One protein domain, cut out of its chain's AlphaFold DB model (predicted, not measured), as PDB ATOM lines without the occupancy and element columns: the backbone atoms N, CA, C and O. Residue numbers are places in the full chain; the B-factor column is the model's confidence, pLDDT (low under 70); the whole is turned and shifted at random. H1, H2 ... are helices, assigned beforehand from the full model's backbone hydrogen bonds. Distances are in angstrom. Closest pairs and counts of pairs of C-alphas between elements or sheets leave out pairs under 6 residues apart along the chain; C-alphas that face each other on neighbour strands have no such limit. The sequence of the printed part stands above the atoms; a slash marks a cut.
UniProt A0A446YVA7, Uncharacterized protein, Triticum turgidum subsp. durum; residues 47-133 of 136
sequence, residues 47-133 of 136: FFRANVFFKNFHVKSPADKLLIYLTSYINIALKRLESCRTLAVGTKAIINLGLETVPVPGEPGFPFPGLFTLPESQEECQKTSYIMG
ATOM      1  N   PHE A  47     246.525 169.571 235.718       83.06
ATOM      2  CA  PHE A  47     247.560 169.254 234.737       83.06
ATOM      3  C   PHE A  47     248.495 170.418 234.411       83.06
ATOM      4  O   PHE A  47     249.534 170.190 233.792       83.06
ATOM      5  N   PHE A  48     248.211 171.640 234.873       85.25
ATOM      6  CA  PHE A  48     248.996 172.835 234.561       85.25
ATOM      7  C   PHE A  48     250.498 172.643 234.808       85.25
ATOM      8  O   PHE A  48     251.319 172.921 233.932       85.25
ATOM      9  N   ARG A  49     250.869 172.106 235.981       79.44
ATOM     10  CA  ARG A  49     252.281 171.888 236.346       79.44
ATOM     11  C   ARG A  49     252.990 170.906 235.420       79.44
ATOM     12  O   ARG A  49     254.189 171.050 235.242       79.44
ATOM     13  N   ALA A  50     252.293 169.915 234.871       82.56
ATOM     14  CA  ALA A  50     252.877 168.993 233.901       82.56
ATOM     15  C   ALA A  50     252.926 169.639 232.508       82.56
ATOM     16  O   ALA A  50     253.969 169.636 231.857       82.56
ATOM     17  N   ASN A  51     251.821 170.259 232.091       80.88
ATOM     18  CA  ASN A  51     251.628 170.802 230.751       80.88
ATOM     19  C   ASN A  51     252.558 171.980 230.433       80.88
ATOM     20  O   ASN A  51     253.032 172.085 229.305       80.88
ATOM     21  N   VAL A  52     252.891 172.824 231.415       82.44
ATOM     22  CA  VAL A  52     253.738 174.014 231.205       82.44
ATOM     23  C   VAL A  52     255.186 173.688 230.797       82.44
ATOM     24  O   VAL A  52     255.877 174.546 230.250       82.44
ATOM     25  N   PHE A  53     255.662 172.455 231.016       77.50
ATOM     26  CA  PHE A  53     257.005 172.033 230.597       77.50
ATOM     27  C   PHE A  53     257.069 171.535 229.149       77.50
ATOM     28  O   PHE A  53     258.160 171.444 228.576       77.50
ATOM     29  N   PHE A  54     255.929 171.203 228.541       81.94
ATOM     30  CA  PHE A  54     255.893 170.679 227.183       81.94
ATOM     31  C   PHE A  54     255.845 171.816 226.162       81.94
ATOM     32  O   PHE A  54     254.997 172.699 226.216       81.94
ATOM     33  N   LYS A  55     256.757 171.770 225.185       74.19
ATOM     34  CA  LYS A  55     256.772 172.717 224.054       74.19
ATOM     35  C   LYS A  55     255.803 172.334 222.936       74.19
ATOM     36  O   LYS A  55     255.418 173.190 222.153       74.19
ATOM     37  N   ASN A  56     255.443 171.054 222.851       78.62
ATOM     38  CA  ASN A  56     254.576 170.508 221.814       78.62
ATOM     39  C   ASN A  56     253.385 169.816 222.475       78.62
ATOM     40  O   ASN A  56     253.576 168.996 223.372       78.62
ATOM     41  N   PHE A  57     252.180 170.113 221.995       80.19
ATOM     42  CA  PHE A  57     250.947 169.460 222.418       80.19
ATOM     43  C   PHE A  57     250.265 168.853 221.190       80.19
ATOM     44  O   PHE A  57     250.033 169.544 220.199       80.19
ATOM     45  N   HIS A  58     249.967 167.556 221.231       81.12
ATOM     46  CA  HIS A  58     249.335 166.860 220.111       81.12
ATOM     47  C   HIS A  58     247.813 167.016 220.211       81.12
ATOM     48  O   HIS A  58     247.168 166.323 220.994       81.12
ATOM     49  N   VAL A  59     247.245 167.943 219.438       83.62
ATOM     50  CA  VAL A  59     245.803 168.234 219.452       83.62
ATOM     51  C   VAL A  59     245.049 167.159 218.680       83.62
ATOM     52  O   VAL A  59     245.256 167.003 217.479       83.62
ATOM     53  N   LYS A  60     244.164 166.427 219.361       82.50
ATOM     54  CA  LYS A  60     243.335 165.373 218.754       82.50
ATOM     55  C   LYS A  60     241.851 165.722 218.762       82.50
ATOM     56  O   LYS A  60     241.107 165.234 217.918       82.50
ATOM     57  N   SER A  61     241.423 166.557 219.700       79.88
ATOM     58  CA  SER A  61     240.023 166.881 219.946       79.88
ATOM     59  C   SER A  61     239.803 168.386 220.168       79.88
ATOM     60  O   SER A  61     240.741 169.124 220.477       79.88
ATOM     61  N   PRO A  62     238.557 168.875 220.046       76.31
ATOM     62  CA  PRO A  62     238.209 170.237 220.454       76.31
ATOM     63  C   PRO A  62     238.444 170.503 221.951       76.31
ATOM     64  O   PRO A  62     238.778 171.628 222.315       76.31
ATOM     65  N   ALA A  63     238.325 169.480 222.807       79.81
ATOM     66  CA  ALA A  63     238.594 169.593 224.242       79.81
ATOM     67  C   ALA A  63     240.072 169.917 224.522       79.81
ATOM     68  O   ALA A  63     240.367 170.762 225.363       79.81
ATOM     69  N   ASP A  64     240.996 169.349 223.741       82.81
ATOM     70  CA  ASP A  64     242.429 169.661 223.833       82.81
ATOM     71  C   ASP A  64     242.717 171.143 223.561       82.81
ATOM     72  O   ASP A  64     243.564 171.754 224.209       82.81
ATOM     73  N   LYS A  65     241.992 171.747 222.610       83.06
ATOM     74  CA  LYS A  65     242.128 173.179 222.302       83.06
ATOM     75  C   LYS A  65     241.706 174.035 223.494       83.06
ATOM     76  O   LYS A  65     242.391 175.002 223.822       83.06
ATOM     77  N   LEU A  66     240.616 173.652 224.161       81.94
ATOM     78  CA  LEU A  66     240.155 174.311 225.379       81.94
ATOM     79  C   LEU A  66     241.169 174.145 226.521       81.94
ATOM     80  O   LEU A  66     241.495 175.121 227.187       81.94
ATOM     81  N   LEU A  67     241.745 172.953 226.692       84.31
ATOM     82  CA  LEU A  67     242.773 172.692 227.701       84.31
ATOM     83  C   LEU A  67     244.043 173.534 227.477       84.31
ATOM     84  O   LEU A  67     244.586 174.102 228.429       84.31
ATOM     85  N   ILE A  68     244.503 173.667 226.227       84.88
ATOM     86  CA  ILE A  68     245.628 174.549 225.866       84.88
ATOM     87  C   ILE A  68     245.291 176.005 226.192       84.88
ATOM     88  O   ILE A  68     246.106 176.712 226.789       84.88
ATOM     89  N   TYR A  69     244.087 176.449 225.833       83.75
ATOM     90  CA  TYR A  69     243.638 177.805 226.113       83.75
ATOM     91  C   TYR A  69     243.597 178.094 227.621       83.75
ATOM     92  O   TYR A  69     244.190 179.073 228.071       83.75
ATOM     93  N   LEU A  70     243.002 177.200 228.416       85.06
ATOM     94  CA  LEU A  70     242.971 177.307 229.877       85.06
ATOM     95  C   LEU A  70     244.384 177.306 230.475       85.06
ATOM     96  O   LEU A  70     244.699 178.143 231.318       85.06
ATOM     97  N   THR A  71     245.279 176.446 229.982       87.06
ATOM     98  CA  THR A  71     246.693 176.422 230.400       87.06
ATOM     99  C   THR A  71     247.383 177.764 230.112       87.06
ATOM    100  O   THR A  71     248.139 178.282 230.938       87.06
ATOM    101  N   SER A  72     247.113 178.383 228.961       84.88
ATOM    102  CA  SER A  72     247.606 179.728 228.645       84.88
ATOM    103  C   SER A  72     247.030 180.794 229.571       84.88
ATOM    104  O   SER A  72     247.753 181.678 230.028       84.88
ATOM    105  N   TYR A  73     245.733 180.714 229.856       85.50
ATOM    106  CA  TYR A  73     245.034 181.671 230.702       85.50
ATOM    107  C   TYR A  73     245.562 181.639 232.142       85.50
ATOM    108  O   TYR A  73     245.834 182.688 232.728       85.50
ATOM    109  N   ILE A  74     245.842 180.443 232.673       88.12
ATOM    110  CA  ILE A  74     246.496 180.269 233.978       88.12
ATOM    111  C   ILE A  74     247.881 180.940 233.988       88.12
ATOM    112  O   ILE A  74     248.218 181.626 234.950       88.12
ATOM    113  N   ASN A  75     248.671 180.836 232.911       88.06
ATOM    114  CA  ASN A  75     249.959 181.538 232.818       88.06
ATOM    115  C   ASN A  75     249.808 183.069 232.875       88.06
ATOM    116  O   ASN A  75     250.603 183.742 233.532       88.06
ATOM    117  N   ILE A  76     248.800 183.630 232.204       87.62
ATOM    118  CA  ILE A  76     248.518 185.075 232.238       87.62
ATOM    119  C   ILE A  76     248.106 185.503 233.653       87.62
ATOM    120  O   ILE A  76     248.627 186.491 234.175       87.62
ATOM    121  N   ALA A  77     247.232 184.726 234.298       88.69
ATOM    122  CA  ALA A  77     246.816 184.944 235.679       88.69
ATOM    123  C   ALA A  77     248.011 184.930 236.646       88.69
ATOM    124  O   ALA A  77     248.158 185.845 237.457       88.69
ATOM    125  N   LEU A  78     248.913 183.951 236.519       89.38
ATOM    126  CA  LEU A  78     250.117 183.856 237.348       89.38
ATOM    127  C   LEU A  78     251.064 185.043 237.135       89.38
ATOM    128  O   LEU A  78     251.546 185.605 238.114       89.38
ATOM    129  N   LYS A  79     251.269 185.494 235.889       89.94
ATOM    130  CA  LYS A  79     252.056 186.709 235.599       89.94
ATOM    131  C   LYS A  79     251.450 187.962 236.233       89.94
ATOM    132  O   LYS A  79     252.172 188.816 236.737       89.94
ATOM    133  N   ARG A  80     250.118 188.090 236.235       87.62
ATOM    134  CA  ARG A  80     249.437 189.212 236.902       87.62
ATOM    135  C   ARG A  80     249.635 189.140 238.421       87.62
ATOM    136  O   ARG A  80     249.933 190.157 239.052       87.62
ATOM    137  N   LEU A  81     249.519 187.941 238.990       89.88
ATOM    138  CA  LEU A  81     249.705 187.682 240.419       89.88
ATOM    139  C   LEU A  81     251.148 187.869 240.896       89.88
ATOM    140  O   LEU A  81     251.330 188.262 242.041       89.88
ATOM    141  N   GLU A  82     252.153 187.666 240.043       91.00
ATOM    142  CA  GLU A  82     253.575 187.855 240.381       91.00
ATOM    143  C   GLU A  82     253.863 189.256 240.952       91.00
ATOM    144  O   GLU A  82     254.662 189.420 241.871       91.00
ATOM    145  N   SER A  83     253.157 190.274 240.451       86.56
ATOM    146  CA  SER A  83     253.284 191.664 240.912       86.56
ATOM    147  C   SER A  83     252.491 191.987 242.192       86.56
ATOM    148  O   SER A  83     252.673 193.050 242.793       86.56
ATOM    149  N   CYS A  84     251.610 191.085 242.635       91.12
ATOM    150  CA  CYS A  84     250.688 191.303 243.747       91.12
ATOM    151  C   CYS A  84     251.305 190.843 245.076       91.12
ATOM    152  O   CYS A  84     251.636 189.676 245.257       91.12
ATOM    153  N   ARG A  85     251.407 191.750 246.055       89.06
ATOM    154  CA  ARG A  85     252.029 191.450 247.364       89.06
ATOM    155  C   ARG A  85     251.059 190.966 248.442       89.06
ATOM    156  O   ARG A  85     251.496 190.524 249.498       89.06
ATOM    157  N   THR A  86     249.753 191.089 248.214       93.00
ATOM    158  CA  THR A  86     248.717 190.712 249.184       93.00
ATOM    159  C   THR A  86     247.601 189.938 248.502       93.00
ATOM    160  O   THR A  86     247.320 190.154 247.320       93.00
ATOM    161  N   LEU A  87     246.931 189.072 249.269       89.38
ATOM    162  CA  LEU A  87     245.790 188.297 248.784       89.38
ATOM    163  C   LEU A  87     244.700 189.211 248.213       89.38
ATOM    164  O   LEU A  87     244.255 188.989 247.097       89.38
ATOM    165  N   ALA A  88     244.340 190.287 248.919       91.06
ATOM    166  CA  ALA A  88     243.297 191.216 248.478       91.06
ATOM    167  C   ALA A  88     243.610 191.873 247.121       91.06
ATOM    168  O   ALA A  88     242.733 191.977 246.261       91.06
ATOM    169  N   VAL A  89     244.864 192.291 246.907       89.94
ATOM    170  CA  VAL A  89     245.297 192.871 245.626       89.94
ATOM    171  C   VAL A  89     245.288 191.810 244.527       89.94
ATOM    172  O   VAL A  89     244.791 192.082 243.436       89.94
ATOM    173  N   GLY A  90     245.758 190.594 244.823       89.44
ATOM    174  CA  GLY A  90     245.737 189.474 243.883       89.44
ATOM    175  C   GLY A  90     244.321 189.075 243.468       89.44
ATOM    176  O   GLY A  90     244.035 188.977 242.278       89.44
ATOM    177  N   THR A  91     243.402 188.933 244.426       89.88
ATOM    178  CA  THR A  91     241.990 188.629 244.161       89.88
ATOM    179  C   THR A  91     241.364 189.686 243.259       89.88
ATOM    180  O   THR A  91     240.748 189.343 242.253       89.88
ATOM    181  N   LYS A  92     241.579 190.977 243.550       90.81
ATOM    182  CA  LYS A  92     241.089 192.064 242.694       90.81
ATOM    183  C   LYS A  92     241.696 192.006 241.290       90.81
ATOM    184  O   LYS A  92     240.984 192.213 240.312       90.81
ATOM    185  N   ALA A  93     242.988 191.711 241.177       89.19
ATOM    186  CA  ALA A  93     243.670 191.625 239.890       89.19
ATOM    187  C   ALA A  93     243.148 190.470 239.019       89.19
ATOM    188  O   ALA A  93     242.993 190.657 237.815       89.19
ATOM    189  N   ILE A  94     242.841 189.313 239.615       88.31
ATOM    190  CA  ILE A  94     242.253 188.164 238.908       88.31
ATOM    191  C   ILE A  94     240.792 188.407 238.531       88.31
ATOM    192  O   ILE A  94     240.401 188.075 237.416       88.31
ATOM    193  N   ILE A  95     239.998 189.029 239.410       87.81
ATOM    194  CA  ILE A  95     238.626 189.437 239.070       87.81
ATOM    195  C   ILE A  95     238.650 190.376 237.863       87.81
ATOM    196  O   ILE A  95     237.919 190.153 236.907       87.81
ATOM    197  N   ASN A  96     239.528 191.383 237.879       88.69
ATOM    198  CA  ASN A  96     239.680 192.303 236.756       88.69
ATOM    199  C   ASN A  96     240.124 191.579 235.481       88.69
ATOM    200  O   ASN A  96     239.571 191.854 234.426       88.69
ATOM    201  N   LEU A  97     241.060 190.629 235.579       86.25
ATOM    202  CA  LEU A  97     241.485 189.819 234.437       86.25
ATOM    203  C   LEU A  97     240.312 189.036 233.821       86.25
ATOM    204  O   LEU A  97     240.192 188.991 232.606       86.25
ATOM    205  N   GLY A  98     239.417 188.478 234.641       81.94
ATOM    206  CA  GLY A  98     238.208 187.792 234.163       81.94
ATOM    207  C   GLY A  98     237.143 188.707 233.548       81.94
ATOM    208  O   GLY A  98     236.187 188.207 232.959       81.94
ATOM    209  N   LEU A  99     237.282 190.027 233.701       83.12
ATOM    210  CA  LEU A  99     236.445 191.038 233.047       83.12
ATOM    211  C   LEU A  99     237.102 191.602 231.778       83.12
ATOM    212  O   LEU A  99     236.434 192.284 231.003       83.12
ATOM    213  N   GLU A 100     238.400 191.362 231.569       82.50
ATOM    214  CA  GLU A 100     239.108 191.799 230.368       82.50
ATOM    215  C   GLU A 100     238.620 191.003 229.148       82.50
ATOM    216  O   GLU A 100     238.288 189.817 229.229       82.50
ATOM    217  N   THR A 101     238.566 191.664 227.992       71.56
ATOM    218  CA  THR A 101     238.121 191.021 226.757       71.56
ATOM    219  C   THR A 101     239.153 189.992 226.321       71.56
ATOM    220  O   THR A 101     240.298 190.320 226.008       71.56
ATOM    221  N   VAL A 102     238.738 188.730 226.292       68.81
ATOM    222  CA  VAL A 102     239.577 187.643 225.804       68.81
ATOM    223  C   VAL A 102     239.759 187.781 224.287       68.81
ATOM    224  O   VAL A 102     238.752 187.847 223.571       68.81
ATOM    225  N   PRO A 103     241.007 187.771 223.778       68.75
ATOM    226  CA  PRO A 103     241.247 187.742 222.343       68.75
ATOM    227  C   PRO A 103     240.756 186.411 221.771       68.75
ATOM    228  O   PRO A 103     241.093 185.339 222.285       68.75
ATOM    229  N   VAL A 104     239.973 186.476 220.698       71.25
ATOM    230  CA  VAL A 104     239.464 185.287 219.999       71.25
ATOM    231  C   VAL A 104     240.336 184.938 218.785       71.25
ATOM    232  O   VAL A 104     241.068 185.795 218.277       71.25
ATOM    233  N   PRO A 105     240.295 183.684 218.296       68.62
ATOM    234  CA  PRO A 105     240.977 183.302 217.062       68.62
ATOM    235  C   PRO A 105     240.628 184.242 215.899       68.62
ATOM    236  O   PRO A 105     239.468 184.344 215.511       68.62
ATOM    237  N   GLY A 106     241.636 184.922 215.343       67.69
ATOM    238  CA  GLY A 106     241.474 185.900 214.258       67.69
ATOM    239  C   GLY A 106     241.635 187.365 214.677       67.69
ATOM    240  O   GLY A 106     241.843 188.211 213.810       67.69
ATOM    241  N   GLU A 107     241.623 187.677 215.977       70.38
ATOM    242  CA  GLU A 107     241.913 189.025 216.479       70.38
ATOM    243  C   GLU A 107     243.423 189.259 216.694       70.38
ATOM    244  O   GLU A 107     244.166 188.339 217.072       70.38
ATOM    245  N   PRO A 108     243.910 190.501 216.494       66.81
ATOM    246  CA  PRO A 108     245.280 190.859 216.834       66.81
ATOM    247  C   PRO A 108     245.511 190.673 218.340       66.81
ATOM    248  O   PRO A 108     244.803 191.241 219.165       66.81
ATOM    249  N   GLY A 109     246.518 189.870 218.698       73.19
ATOM    250  CA  GLY A 109     246.832 189.530 220.092       73.19
ATOM    251  C   GLY A 109     246.465 188.101 220.504       73.19
ATOM    252  O   GLY A 109     246.796 187.700 221.618       73.19
ATOM    253  N   PHE A 110     245.847 187.303 219.621       78.19
ATOM    254  CA  PHE A 110     245.607 185.888 219.894       78.19
ATOM    255  C   PHE A 110     246.921 185.071 219.893       78.19
ATOM    256  O   PHE A 110     247.628 185.053 218.882       78.19
ATOM    257  N   PRO A 111     247.269 184.365 220.989       73.62
ATOM    258  CA  PRO A 111     248.593 183.757 221.155       73.62
ATOM    259  C   PRO A 111     248.826 182.467 220.349       73.62
ATOM    260  O   PRO A 111     249.962 181.997 220.291       73.62
ATOM    261  N   PHE A 112     247.792 181.888 219.725       76.75
ATOM    262  CA  PHE A 112     247.870 180.580 219.053       76.75
ATOM    263  C   PHE A 112     247.466 180.629 217.569       76.75
ATOM    264  O   PHE A 112     246.444 180.045 217.189       76.75
ATOM    265  N   PRO A 113     248.243 181.306 216.705       68.44
ATOM    266  CA  PRO A 113     247.950 181.351 215.276       68.44
ATOM    267  C   PRO A 113     247.956 179.933 214.679       68.44
ATOM    268  O   PRO A 113     248.886 179.160 214.897       68.44
ATOM    269  N   GLY A 114     246.898 179.576 213.947       71.25
ATOM    270  CA  GLY A 114     246.775 178.292 213.238       71.25
ATOM    271  C   GLY A 114     246.338 177.084 214.080       71.25
ATOM    272  O   GLY A 114     245.994 176.053 213.512       71.25
ATOM    273  N   LEU A 115     246.298 177.191 215.414       73.50
ATOM    274  CA  LEU A 115     245.788 176.119 216.286       73.50
ATOM    275  C   LEU A 115     244.251 176.090 216.326       73.50
ATOM    276  O   LEU A 115     243.606 175.038 216.415       73.50
ATOM    277  N   PHE A 116     243.665 177.281 216.257       72.12
ATOM    278  CA  PHE A 116     242.232 177.490 216.193       72.12
ATOM    279  C   PHE A 116     241.856 177.836 214.758       72.12
ATOM    280  O   PHE A 116     242.521 178.647 214.112       72.12
ATOM    281  N   THR A 117     240.810 177.185 214.259       67.69
ATOM    282  CA  THR A 117     240.218 177.523 212.967       67.69
ATOM    283  C   THR A 117     239.623 178.918 213.074       67.69
ATOM    284  O   THR A 117     238.980 179.237 214.077       67.69
ATOM    285  N   LEU A 118     239.878 179.754 212.068       63.66
ATOM    286  CA  LEU A 118     239.186 181.030 211.959       63.66
ATOM    287  C   LEU A 118     237.690 180.735 211.790       63.66
ATOM    288  O   LEU A 118     237.357 179.846 211.004       63.66
ATOM    289  N   PRO A 119     236.807 181.419 212.529       60.66
ATOM    290  CA  PRO A 119     235.376 181.253 212.327       60.66
ATOM    291  C   PRO A 119     235.014 181.728 210.912       60.66
ATOM    292  O   PRO A 119     235.297 182.871 210.553       60.66
ATOM    293  N   GLU A 120     234.404 180.857 210.104       59.78
ATOM    294  CA  GLU A 120     233.962 181.199 208.737       59.78
ATOM    295  C   GLU A 120     232.614 181.945 208.744       59.78
ATOM    296  O   GLU A 120     232.257 182.623 207.783       59.78
ATOM    297  N   SER A 121     231.878 181.850 209.856       62.72
ATOM    298  CA  SER A 121     230.555 182.437 210.069       62.72
ATOM    299  C   SER A 121     230.518 183.308 211.328       62.72
ATOM    300  O   SER A 121     231.171 183.015 212.334       62.72
ATOM    301  N   GLN A 122     229.688 184.354 211.307       60.66
ATOM    302  CA  GLN A 122     229.409 185.207 212.467       60.66
ATOM    303  C   GLN A 122     228.837 184.410 213.656       60.66
ATOM    304  O   GLN A 122     229.113 184.735 214.810       60.66
ATOM    305  N   GLU A 123     228.112 183.328 213.379       59.62
ATOM    306  CA  GLU A 123     227.520 182.435 214.380       59.62
ATOM    307  C   GLU A 123     228.576 181.526 215.036       59.62
ATOM    308  O   GLU A 123     228.575 181.318 216.251       59.62
ATOM    309  N   GLU A 124     229.555 181.048 214.259       60.06
ATOM    310  CA  GLU A 124     230.709 180.327 214.808       60.06
ATOM    311  C   GLU A 124     231.605 181.247 215.629       60.06
ATOM    312  O   GLU A 124     232.088 180.844 216.685       60.06
ATOM    313  N   CYS A 125     231.765 182.500 215.198       57.78
ATOM    314  CA  CYS A 125     232.507 183.507 215.945       57.78
ATOM    315  C   CYS A 125     231.883 183.738 217.334       57.78
ATOM    316  O   CYS A 125     232.590 183.716 218.344       57.78
ATOM    317  N   GLN A 126     230.550 183.845 217.410       59.97
ATOM    318  CA  GLN A 126     229.815 183.930 218.680       59.97
ATOM    319  C   GLN A 126     229.966 182.664 219.528       59.97
ATOM    320  O   GLN A 126     230.225 182.746 220.729       59.97
ATOM    321  N   LYS A 127     229.874 181.478 218.921       64.75
ATOM    322  CA  LYS A 127     230.034 180.205 219.635       64.75
ATOM    323  C   LYS A 127     231.444 180.040 220.206       64.75
ATOM    324  O   LYS A 127     231.597 179.627 221.354       64.75
ATOM    325  N   THR A 128     232.473 180.393 219.437       63.44
ATOM    326  CA  THR A 128     233.863 180.430 219.904       63.44
ATOM    327  C   THR A 128     234.037 181.469 221.007       63.44
ATOM    328  O   THR A 128     234.645 181.153 222.022       63.44
ATOM    329  N   SER A 129     233.449 182.660 220.878       63.28
ATOM    330  CA  SER A 129     233.453 183.694 221.924       63.28
ATOM    331  C   SER A 129     232.855 183.183 223.242       63.28
ATOM    332  O   SER A 129     233.478 183.319 224.296       63.28
ATOM    333  N   TYR A 130     231.702 182.512 223.180       66.19
ATOM    334  CA  TYR A 130     231.034 181.929 224.344       66.19
ATOM    335  C   TYR A 130     231.879 180.843 225.022       66.19
ATOM    336  O   TYR A 130     232.065 180.869 226.238       66.19
ATOM    337  N   ILE A 131     232.445 179.912 224.242       66.31
ATOM    338  CA  ILE A 131     233.324 178.846 224.760       66.31
ATOM    339  C   ILE A 131     234.579 179.434 225.416       66.31
ATOM    340  O   ILE A 131     235.067 178.905 226.412       66.31
ATOM    341  N   MET A 132     235.086 180.542 224.879       65.50
ATOM    342  CA  MET A 132     236.273 181.231 225.388       65.50
ATOM    343  C   MET A 132     235.943 182.209 226.531       65.50
ATOM    344  O   MET A 132     236.817 182.947 226.977       65.50
ATOM    345  N   GLY A 133     234.697 182.215 227.024       63.88
ATOM    346  CA  GLY A 133     234.278 182.978 228.200       63.88
ATOM    347  C   GLY A 133     234.106 184.481 227.968       63.88
ATOM    348  O   GLY A 133     233.956 185.231 228.934       63.88
TER     349      GLY A 133
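AT A GLANCE: This is residues 47 to 133 of the 136 residues of an uncharacterized protein of Triticum turgidum subsp. durum (UniProt A0A446YVA7). The picture is a long helical hairpin opened as a V, in which H2 and H3 are the two limbs joined by a tight link at the point. Short H1 packs on the side of H2 away from H3, and H4 lies near the open end of the V, reached by a long loop of residues 100 to 121. The printed part has 87 residues with four named helices, H1, H2, H3 and H4 in that order, and no named strand; its class is all helix. It is only just loose, close to compact, with a radius of gyration of the C-alphas of 14.5 A, and it spans 44 by 29 by 20 A.

IN THESE COORDINATES: Find C-alpha 47 at (247.560, 169.254, 234.737), where H1 begins and runs to residue 51. H2, residues 62 to 82, starts at C-alpha 62 at (238.209, 170.237, 220.454) and is 30.7 A long. H3 covers residues 87 to 99 over 18.5 A. H4, residues 122 to 131, is 14.4 A long and ends at C-alpha 131 at (233.324, 178.846, 224.760).

HOW THE PARTS SIT: Look first at H1, which only just touches H2, with 3 pairs of C-alphas within 8 A; the closest C-alphas are those of Phe 48 and Thr 71, 6.0 A apart. H2 and H3 form a hairpin, opposite ways at a steep tilt of 41 degrees. They touch, H2 with residues 77 to 81 alone, and their closest C-alphas, Leu 81 and Gly 90, are 5.6 A apart. H4 is apart from H1 and H3, and only just apart from H2, at 8.2 A. In H1, H2, H3 and H4 every O i to N i+4 pair is within hydrogen-bond range.

THE WHOLE: The C-alphas of Thr 86 and Glu 120 are the two farthest apart, 44.1 A. The printed part has no cut, and the link from H3 to H4 is long, with 22 residues. Read the B-factor column at residues 117 to 133, among the 23 residues under 70; the mean pLDDT of the printed part is 78.3.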